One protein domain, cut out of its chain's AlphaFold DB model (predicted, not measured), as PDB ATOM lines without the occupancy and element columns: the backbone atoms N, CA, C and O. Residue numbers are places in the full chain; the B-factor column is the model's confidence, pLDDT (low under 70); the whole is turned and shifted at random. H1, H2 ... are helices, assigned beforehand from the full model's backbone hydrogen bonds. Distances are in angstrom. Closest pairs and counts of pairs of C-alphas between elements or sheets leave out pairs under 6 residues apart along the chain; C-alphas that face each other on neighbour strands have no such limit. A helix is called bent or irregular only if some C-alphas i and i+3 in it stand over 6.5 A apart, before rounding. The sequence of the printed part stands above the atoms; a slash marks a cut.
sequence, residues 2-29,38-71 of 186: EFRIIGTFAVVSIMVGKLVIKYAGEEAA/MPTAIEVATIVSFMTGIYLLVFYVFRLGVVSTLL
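Overview. This is residues 2 to 29 and 38 to 71 of the 186 residues of a protein of Phlebotomus papatasi (UniProt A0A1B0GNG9). Two long helices, H1 and H2, make a loose, open pair: the first part of H2, residues 41 to 48, packs on the middle stretch of H1, residues 16 to 24, from where H2 and the first part of H1 spread apart at 50 degrees, while the last residues of H1 run on past the start of H2. A short third helix, H3, turns off at the far end of H2, and a tail without a named element, residues 2 to 9, sticks out from the start of H1. The printed part has 62 residues with three named helices in the order H1, H2, H3 and no named strand; the class is all helix. The whole is loose, with a radius of gyration of the C-alphas of 15.1 A, and elongated, spanning 45 by 24 by 19 A.

Along the chain. Start at C-alpha 2, at (278.142, 97.517, 43.510), and go along residues 2 to 9 to reach H1. Find C-alpha 10 at (291.114, 80.047, 44.727); from there H1, residues 10 to 28, runs 27.5 A to C-alpha 28. H1 is irregular: C-alphas 24 and 27 are 7.2 A apart. Beyond the cut, look for C-alpha 41 at (295.453, 71.652, 59.887), where H2, residues 41 to 61, begins; it covers 30.6 A and is the longest helix by residues. H3, residues 65 to 70, follows, 9.1 A from first to last C-alpha, and ends with C-alpha 70 at (297.174, 103.695, 44.148).

Arrangement. Look first at Val 20 and Ala 41, whose C-alphas, 5.5 A apart, are the closest of H1 and H2. These helices touch, H1 with residues 16 to 24 alone and H2 with residues 41 to 48 alone. They run opposite ways at a steep tilt of 50 degrees. Going on along H2, you come to Phe 59; its C-alpha and that of Gly 65, the closest of H2 and H3, are 7.2 A apart. H2 and H3 are close but not clearly touching, and about perpendicular at 81 degrees. H1 and H3 are apart. In the backbones of H2 and H3, every O i to N i+4 pair is within hydrogen-bond range; in H1, 13 of 15 are.

Size, cuts and confidence. The two C-alphas farthest apart are those of Glu 2 and Ala 29, at 49.1 A. Residues 2 to 15, of which 10 to 15 belong to H1, stand free, and so do residues 50 to 55 of H2. Residues 30 to 37 are not printed, and C-alphas 29 and 38 are 12.4 A apart across this cut, which falls in the link from H1 to H2. The link from H2 to H3 is tight. In the B-factor column you will find a mean pLDDT of 83.7 for the printed part, with values under 70 at residues 2 to 3, 25 to 29 and 38.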
ATOM      1  N   GLU A   2     277.993  98.879  44.040       56.31
ATOM      2  CA  GLU A   2     278.142  97.517  43.510       56.31
ATOM      3  C   GLU A   2     278.061  96.534  44.677       56.31
ATOM      4  O   GLU A   2     278.895  96.560  45.583       56.31
ATOM      5  N   PHE A   3     277.042  95.678  44.678       52.00
ATOM      6  CA  PHE A   3     276.958  94.568  45.619       52.00
ATOM      7  C   PHE A   3     277.962  93.493  45.179       52.00
ATOM      8  O   PHE A   3     277.673  92.671  44.313       52.00
ATOM      9  N   ARG A   4     279.172  93.514  45.747       76.50
ATOM     10  CA  ARG A   4     280.126  92.407  45.606       76.50
ATOM     11  C   ARG A   4     279.802  91.340  46.642       76.50
ATOM     12  O   ARG A   4     279.849  91.594  47.842       76.50
ATOM     13  N   ILE A   5     279.464  90.150  46.161       77.81
ATOM     14  CA  ILE A   5     279.206  88.976  46.994       77.81
ATOM     15  C   ILE A   5     280.547  88.488  47.559       77.81
ATOM     16  O   ILE A   5     281.531  88.376  46.826       77.81
ATOM     17  N   ILE A   6     280.593  88.224  48.865       85.31
ATOM     18  CA  ILE A   6     281.767  87.659  49.539       85.31
ATOM     19  C   ILE A   6     281.753  86.143  49.329       85.31
ATOM     20  O   ILE A   6     280.726  85.499  49.537       85.31
ATOM     21  N   GLY A   7     282.884  85.573  48.918       86.75
ATOM     22  CA  GLY A   7     283.018  84.144  48.649       86.75
ATOM     23  C   GLY A   7     284.468  83.673  48.716       86.75
ATOM     24  O   GLY A   7     285.379  84.441  49.026       86.75
ATOM     25  N   THR A   8     284.684  82.392  48.428       90.12
ATOM     26  CA  THR A   8     286.016  81.779  48.409       90.12
ATOM     27  C   THR A   8     286.819  82.230  47.192       90.12
ATOM     28  O   THR A   8     286.305  82.235  46.074       90.12
ATOM     29  N   PHE A   9     288.103  82.541  47.388       90.31
ATOM     30  CA  PHE A   9     289.031  82.863  46.303       90.31
ATOM     31  C   PHE A   9     290.098  81.771  46.173       90.31
ATOM     32  O   PHE A   9     290.786  81.456  47.145       90.31
ATOM     33  N   ALA A  10     290.252  81.209  44.970       91.06
ATOM     34  CA  ALA A  10     291.114  80.047  44.727       91.06
ATOM     35  C   ALA A  10     292.570  80.274  45.172       91.06
ATOM     36  O   ALA A  10     293.169  79.421  45.819       91.06
ATOM     37  N   VAL A  11     293.125  81.458  44.906       90.62
ATOM     38  CA  VAL A  11     294.516  81.782  45.267       90.62
ATOM     39  C   VAL A  11     294.712  81.842  46.779       90.62
ATOM     40  O   VAL A  11     295.720  81.350  47.280       90.62
ATOM     41  N   VAL A  12     293.745  82.406  47.513       92.81
ATOM     42  CA  VAL A  12     293.799  82.458  48.982       92.81
ATOM     43  C   VAL A  12     293.768  81.037  49.542       92.81
ATOM     44  O   VAL A  12     294.560  80.718  50.423       92.81
ATOM     45  N   SER A  13     292.938  80.157  48.970       91.62
ATOM     46  CA  SER A  13     292.901  78.739  49.352       91.62
ATOM     47  C   SER A  13     294.242  78.040  49.126       91.62
ATOM     48  O   SER A  13     294.685  77.287  49.988       91.62
ATOM     49  N   ILE A  14     294.918  78.300  48.000       89.88
ATOM     50  CA  ILE A  14     296.242  77.725  47.716       89.88
ATOM     51  C   ILE A  14     297.292  78.255  48.704       89.88
ATOM     52  O   ILE A  14     298.096  77.478  49.215       89.88
ATOM     53  N   MET A  15     297.287  79.558  49.006       90.38
ATOM     54  CA  MET A  15     298.236  80.163  49.949       90.38
ATOM     55  C   MET A  15     298.069  79.616  51.369       90.38
ATOM     56  O   MET A  15     299.058  79.238  51.996       90.38
ATOM     57  N   VAL A  16     296.828  79.520  51.855       91.31
ATOM     58  CA  VAL A  16     296.535  78.920  53.165       91.31
ATOM     59  C   VAL A  16     296.868  77.429  53.158       91.31
ATOM     60  O   VAL A  16     297.494  76.952  54.095       91.31
ATOM     61  N   GLY A  17     296.540  76.698  52.088       88.94
ATOM     62  CA  GLY A  17     296.856  75.272  51.958       88.94
ATOM     63  C   GLY A  17     298.355  74.976  52.051       88.94
ATOM     64  O   GLY A  17     298.756  74.071  52.777       88.94
ATOM     65  N   LYS A  18     299.196  75.789  51.397       85.81
ATOM     66  CA  LYS A  18     300.663  75.685  51.498       85.81
ATOM     67  C   LYS A  18     301.166  75.917  52.919       85.81
ATOM     68  O   LYS A  18     302.077  75.232  53.373       85.81
ATOM     69  N   LEU A  19     300.566  76.874  53.622       87.44
ATOM     70  CA  LEU A  19     300.909  77.171  55.006       87.44
ATOM     71  C   LEU A  19     300.505  76.029  55.942       87.44
ATOM     72  O   LEU A  19     301.293  75.619  56.784       87.44
ATOM     73  N   VAL A  20     299.312  75.472  55.749       88.19
ATOM     74  CA  VAL A  20     298.824  74.310  56.494       88.19
ATOM     75  C   VAL A  20     299.731  73.103  56.278       88.19
ATOM     76  O   VAL A  20     300.151  72.496  57.249       88.19
ATOM     77  N   ILE A  21     300.098  72.780  55.036       84.00
ATOM     78  CA  ILE A  21     300.989  71.643  54.751       84.00
ATOM     79  C   ILE A  21     302.372  71.858  55.365       84.00
ATOM     80  O   ILE A  21     302.959  70.915  55.884       84.00
ATOM     81  N   LYS A  22     302.871  73.096  55.372       83.19
ATOM     82  CA  LYS A  22     304.142  73.423  56.012       83.19
ATOM     83  C   LYS A  22     304.074  73.290  57.537       83.19
ATOM     84  O   LYS A  22     304.893  72.611  58.125       83.19
ATOM     85  N   TYR A  23     303.107  73.915  58.200       81.38
ATOM     86  CA  TYR A  23     303.096  73.977  59.668       81.38
ATOM     87  C   TYR A  23     302.420  72.781  60.344       81.38
ATOM     88  O   TYR A  23     302.766  72.463  61.471       81.38
ATOM     89  N   ALA A  24     301.489  72.107  59.668       78.44
ATOM     90  CA  ALA A  24     300.879  70.872  60.163       78.44
ATOM     91  C   ALA A  24     301.575  69.606  59.622       78.44
ATOM     92  O   ALA A  24     301.286  68.513  60.099       78.44
ATOM     93  N   GLY A  25     302.450  69.725  58.611       63.62
ATOM     94  CA  GLY A  25     303.138  68.587  57.985       63.62
ATOM     95  C   GLY A  25     304.648  68.489  58.236       63.62
ATOM     96  O   GLY A  25     305.196  67.401  58.080       63.62
ATOM     97  N   GLU A  26     305.339  69.568  58.626       57.38
ATOM     98  CA  GLU A  26     306.817  69.605  58.667       57.38
ATOM     99  C   GLU A  26     307.453  69.156  60.001       57.38
ATOM    100  O   GLU A  26     308.661  68.945  60.040       57.38
ATOM    101  N   GLU A  27     306.689  68.870  61.064       48.66
ATOM    102  CA  GLU A  27     307.237  68.236  62.290       48.66
ATOM    103  C   GLU A  27     307.245  66.695  62.253       48.66
ATOM    104  O   GLU A  27     307.570  66.041  63.238       48.66
ATOM    105  N   ALA A  28     306.974  66.072  61.101       46.50
ATOM    106  CA  ALA A  28     307.149  64.625  60.941       46.50
ATOM    107  C   ALA A  28     308.603  64.194  60.629       46.50
ATOM    108  O   ALA A  28     308.869  62.994  60.568       46.50
ATOM    109  N   ALA A  29     309.548  65.124  60.405       46.78
ATOM    110  CA  ALA A  29     310.890  64.796  59.891       46.78
ATOM    111  C   ALA A  29     312.086  65.339  60.701       46.78
ATOM    112  O   ALA A  29     313.225  65.243  60.239       46.78
ATOM    113  N   MET A  38     301.379  68.582  67.999       59.66
ATOM    114  CA  MET A  38     301.332  68.994  66.590       59.66
ATOM    115  C   MET A  38     300.052  69.794  66.293       59.66
ATOM    116  O   MET A  38     298.954  69.272  66.519       59.66
ATOM    117  N   PRO A  39     300.161  71.027  65.760       72.81
ATOM    118  CA  PRO A  39     299.000  71.828  65.420       72.81
ATOM    119  C   PRO A  39     298.236  71.180  64.265       72.81
ATOM    120  O   PRO A  39     298.773  70.887  63.196       72.81
ATOM    121  N   THR A  40     296.943  70.973  64.476       85.56
ATOM    122  CA  THR A  40     296.045  70.403  63.474       85.56
ATOM    123  C   THR A  40     295.923  71.364  62.291       85.56
ATOM    124  O   THR A  40     295.932  72.584  62.455       85.56
ATOM    125  N   ALA A  41     295.704  70.840  61.082       85.50
ATOM    126  CA  ALA A  41     295.453  71.652  59.887       85.50
ATOM    127  C   ALA A  41     294.376  72.739  60.099       85.50
ATOM    128  O   ALA A  41     294.496  73.858  59.597       85.50
ATOM    129  N   ILE A  42     293.342  72.413  60.878       88.62
ATOM    130  CA  ILE A  42     292.256  73.323  61.251       88.62
ATOM    131  C   ILE A  42     292.761  74.433  62.177       88.62
ATOM    132  O   ILE A  42     292.391  75.584  61.977       88.62
ATOM    133  N   GLU A  43     293.623  74.121  63.146       88.75
ATOM    134  CA  GLU A  43     294.201  75.104  64.072       88.75
ATOM    135  C   GLU A  43     295.115  76.090  63.342       88.75
ATOM    136  O   GLU A  43     295.020  77.300  63.539       88.75
ATOM    137  N   VAL A  44     295.946  75.600  62.416       90.31
ATOM    138  CA  VAL A  44     296.766  76.476  61.568       90.31
ATOM    139  C   VAL A  44     295.867  77.389  60.727       90.31
ATOM    140  O   VAL A  44     296.073  78.601  60.687       90.31
ATOM    141  N   ALA A  45     294.828  76.840  60.090       90.69
ATOM    142  CA  ALA A  45     293.908  77.625  59.270       90.69
ATOM    143  C   ALA A  45     293.135  78.685  60.081       90.69
ATOM    144  O   ALA A  45     292.972  79.814  59.605       90.69
ATOM    145  N   THR A  46     292.685  78.368  61.301       92.81
ATOM    146  CA  THR A  46     291.964  79.322  62.159       92.81
ATOM    147  C   THR A  46     292.869  80.444  62.647       92.81
ATOM    148  O   THR A  46     292.471  81.606  62.556       92.81
ATOM    149  N   ILE A  47     294.097  80.143  63.082       93.06
ATOM    150  CA  ILE A  47     295.072  81.161  63.505       93.06
ATOM    151  C   ILE A  47     295.368  82.125  62.352       93.06
ATOM    152  O   ILE A  47     295.371  83.341  62.534       93.06
ATOM    153  N   VAL A  48     295.560  81.595  61.145       93.44
ATOM    154  CA  VAL A  48     295.876  82.392  59.951       93.44
ATOM    155  C   VAL A  48     294.699  83.268  59.542       93.44
ATOM    156  O   VAL A  48     294.885  84.446  59.224       93.44
ATOM    157  N   SER A  49     293.480  82.729  59.592       93.69
ATOM    158  CA  SER A  49     292.256  83.491  59.336       93.69
ATOM    159  C   SER A  49     292.072  84.618  60.356       93.69
ATOM    160  O   SER A  49     291.830  85.766  59.978       93.69
ATOM    161  N   PHE A  50     292.279  84.319  61.639       96.00
ATOM    162  CA  PHE A  50     292.170  85.288  62.722       96.00
ATOM    163  C   PHE A  50     293.218  86.405  62.604       96.00
ATOM    164  O   PHE A  50     292.868  87.585  62.645       96.00
ATOM    165  N   MET A  51     294.485  86.054  62.361       95.44
ATOM    166  CA  MET A  51     295.560  87.024  62.117       95.44
ATOM    167  C   MET A  51     295.271  87.907  60.902       95.44
ATOM    168  O   MET A  51     295.434  89.124  60.971       95.44
ATOM    169  N   THR A  52     294.783  87.318  59.807       94.38
ATOM    170  CA  THR A  52     294.373  88.076  58.616       94.38
ATOM    171  C   THR A  52     293.279  89.087  58.964       94.38
ATOM    172  O   THR A  52     293.364  90.241  58.550       94.38
ATOM    173  N   GLY A  53     292.297  88.704  59.785       95.12
ATOM    174  CA  GLY A  53     291.261  89.611  60.284       95.12
ATOM    175  C   GLY A  53     291.820  90.790  61.088       95.12
ATOM    176  O   GLY A  53     291.415  91.933  60.865       95.12
ATOM    177  N   ILE A  54     292.799  90.544  61.966       96.88
ATOM    178  CA  ILE A  54     293.476  91.610  62.720       96.88
ATOM    179  C   ILE A  54     294.222  92.555  61.774       96.88
ATOM    180  O   ILE A  54     294.066  93.770  61.891       96.88
ATOM    181  N   TYR A  55     294.983  92.033  60.807       94.94
ATOM    182  CA  TYR A  55     295.670  92.872  59.822       94.94
ATOM    183  C   TYR A  55     294.694  93.725  59.008       94.94
ATOM    184  O   TYR A  55     294.963  94.902  58.778       94.94
ATOM    185  N   LEU A  56     293.535  93.178  58.631       93.06
ATOM    186  CA  LEU A  56     292.491  93.941  57.946       93.06
ATOM    187  C   LEU A  56     291.935  95.079  58.820       93.06
ATOM    188  O   LEU A  56     291.741  96.184  58.313       93.06
ATOM    189  N   LEU A  57     291.735  94.853  60.126       95.19
ATOM    190  CA  LEU A  57     291.317  95.899  61.070       95.19
ATOM    191  C   LEU A  57     292.387  96.989  61.190       95.19
ATOM    192  O   LEU A  57     292.076  98.176  61.096       95.19
ATOM    193  N   VAL A  58     293.654  96.595  61.333       94.75
ATOM    194  CA  VAL A  58     294.788  97.526  61.366       94.75
ATOM    195  C   VAL A  58     294.815  98.363  60.084       94.75
ATOM    196  O   VAL A  58     294.799  99.590  60.149       94.75
ATOM    197  N   PHE A  59     294.758  97.736  58.908       92.00
ATOM    198  CA  PHE A  59     294.743  98.446  57.627       92.00
ATOM    199  C   PHE A  59     293.549  99.390  57.474       92.00
ATOM    200  O   PHE A  59     293.695 100.469  56.890       92.00
ATOM    201  N   TYR A  60     292.394  99.031  58.035       91.56
ATOM    202  CA  TYR A  60     291.228  99.904  58.087       91.56
ATOM    203  C   TYR A  60     291.467 101.145  58.962       91.56
ATOM    204  O   TYR A  60     291.220 102.263  58.504       91.56
ATOM    205  N   VAL A  61     292.005 100.980  60.177       94.38
ATOM    206  CA  VAL A  61     292.309 102.094  61.101       94.38
ATOM    207  C   VAL A  61     293.326 103.060  60.494       94.38
ATOM    208  O   VAL A  61     293.126 104.273  60.535       94.38
ATOM    209  N   PHE A  62     294.369 102.535  59.847       92.38
ATOM    210  CA  PHE A  62     295.364 103.345  59.138       92.38
ATOM    211  C   PHE A  62     294.858 103.913  57.800       92.38
ATOM    212  O   PHE A  62     295.606 104.600  57.106       92.38
ATOM    213  N   ARG A  63     293.600 103.645  57.417       88.06
ATOM    214  CA  ARG A  63     292.996 104.050  56.136       88.06
ATOM    215  C   ARG A  63     293.853 103.673  54.923       88.06
ATOM    216  O   ARG A  63     293.833 104.351  53.895       88.06
ATOM    217  N   LEU A  64     294.542 102.532  54.995       85.00
ATOM    218  CA  LEU A  64     295.364 102.011  53.897       85.00
ATOM    219  C   LEU A  64     294.532 101.550  52.691       85.00
ATOM    220  O   LEU A  64     295.090 101.191  51.658       85.00
ATOM    221  N   GLY A  65     293.201 101.656  52.756       77.81
ATOM    222  CA  GLY A  65     292.332 101.565  51.584       77.81
ATOM    223  C   GLY A  65     292.729 102.538  50.464       77.81
ATOM    224  O   GLY A  65     292.602 102.184  49.296       77.81
ATOM    225  N   VAL A  66     293.314 103.701  50.779       78.38
ATOM    226  CA  VAL A  66     293.838 104.626  49.751       78.38
ATOM    227  C   VAL A  66     295.009 104.004  48.982       78.38
ATOM    228  O   VAL A  66     295.101 104.172  47.769       78.38
ATOM    229  N   VAL A  67     295.855 103.198  49.631       81.62
ATOM    230  CA  VAL A  67     296.956 102.492  48.951       81.62
ATOM    231  C   VAL A  67     296.415 101.497  47.924       81.62
ATOM    232  O   VAL A  67     296.984 101.372  46.846       81.62
ATOM    233  N   SER A  68     295.271 100.859  48.196       77.75
ATOM    234  CA  SER A  68     294.630  99.983  47.205       77.75
ATOM    235  C   SER A  68     294.177 100.730  45.944       77.75
ATOM    236  O   SER A  68     294.226 100.155  44.864       77.75
ATOM    237  N   THR A  69     293.823 102.019  46.054       80.44
ATOM    238  CA  THR A  69     293.484 102.871  44.895       80.44
ATOM    239  C   THR A  69     294.711 103.407  44.154       80.44
ATOM    240  O   THR A  69     294.591 103.854  43.020       80.44
ATOM    241  N   LEU A  70     295.894 103.355  44.781       81.00
ATOM    242  CA  LEU A  70     297.174 103.695  44.148       81.00
ATOM    243  C   LEU A  70     297.767 102.520  43.363       81.00
ATOM    244  O   LEU A  70     298.679 102.713  42.558       81.00
ATOM    245  N   LEU A  71     297.268 101.303  43.593       85.62
ATOM    246  CA  LEU A  71     297.639 100.152  42.792       85.62
ATOM    247  C   LEU A  71     297.059 100.344  41.388       85.62
ATOM    248  O   LEU A  71     295.845 100.389  41.217       85.62
TER     249      LEU A  71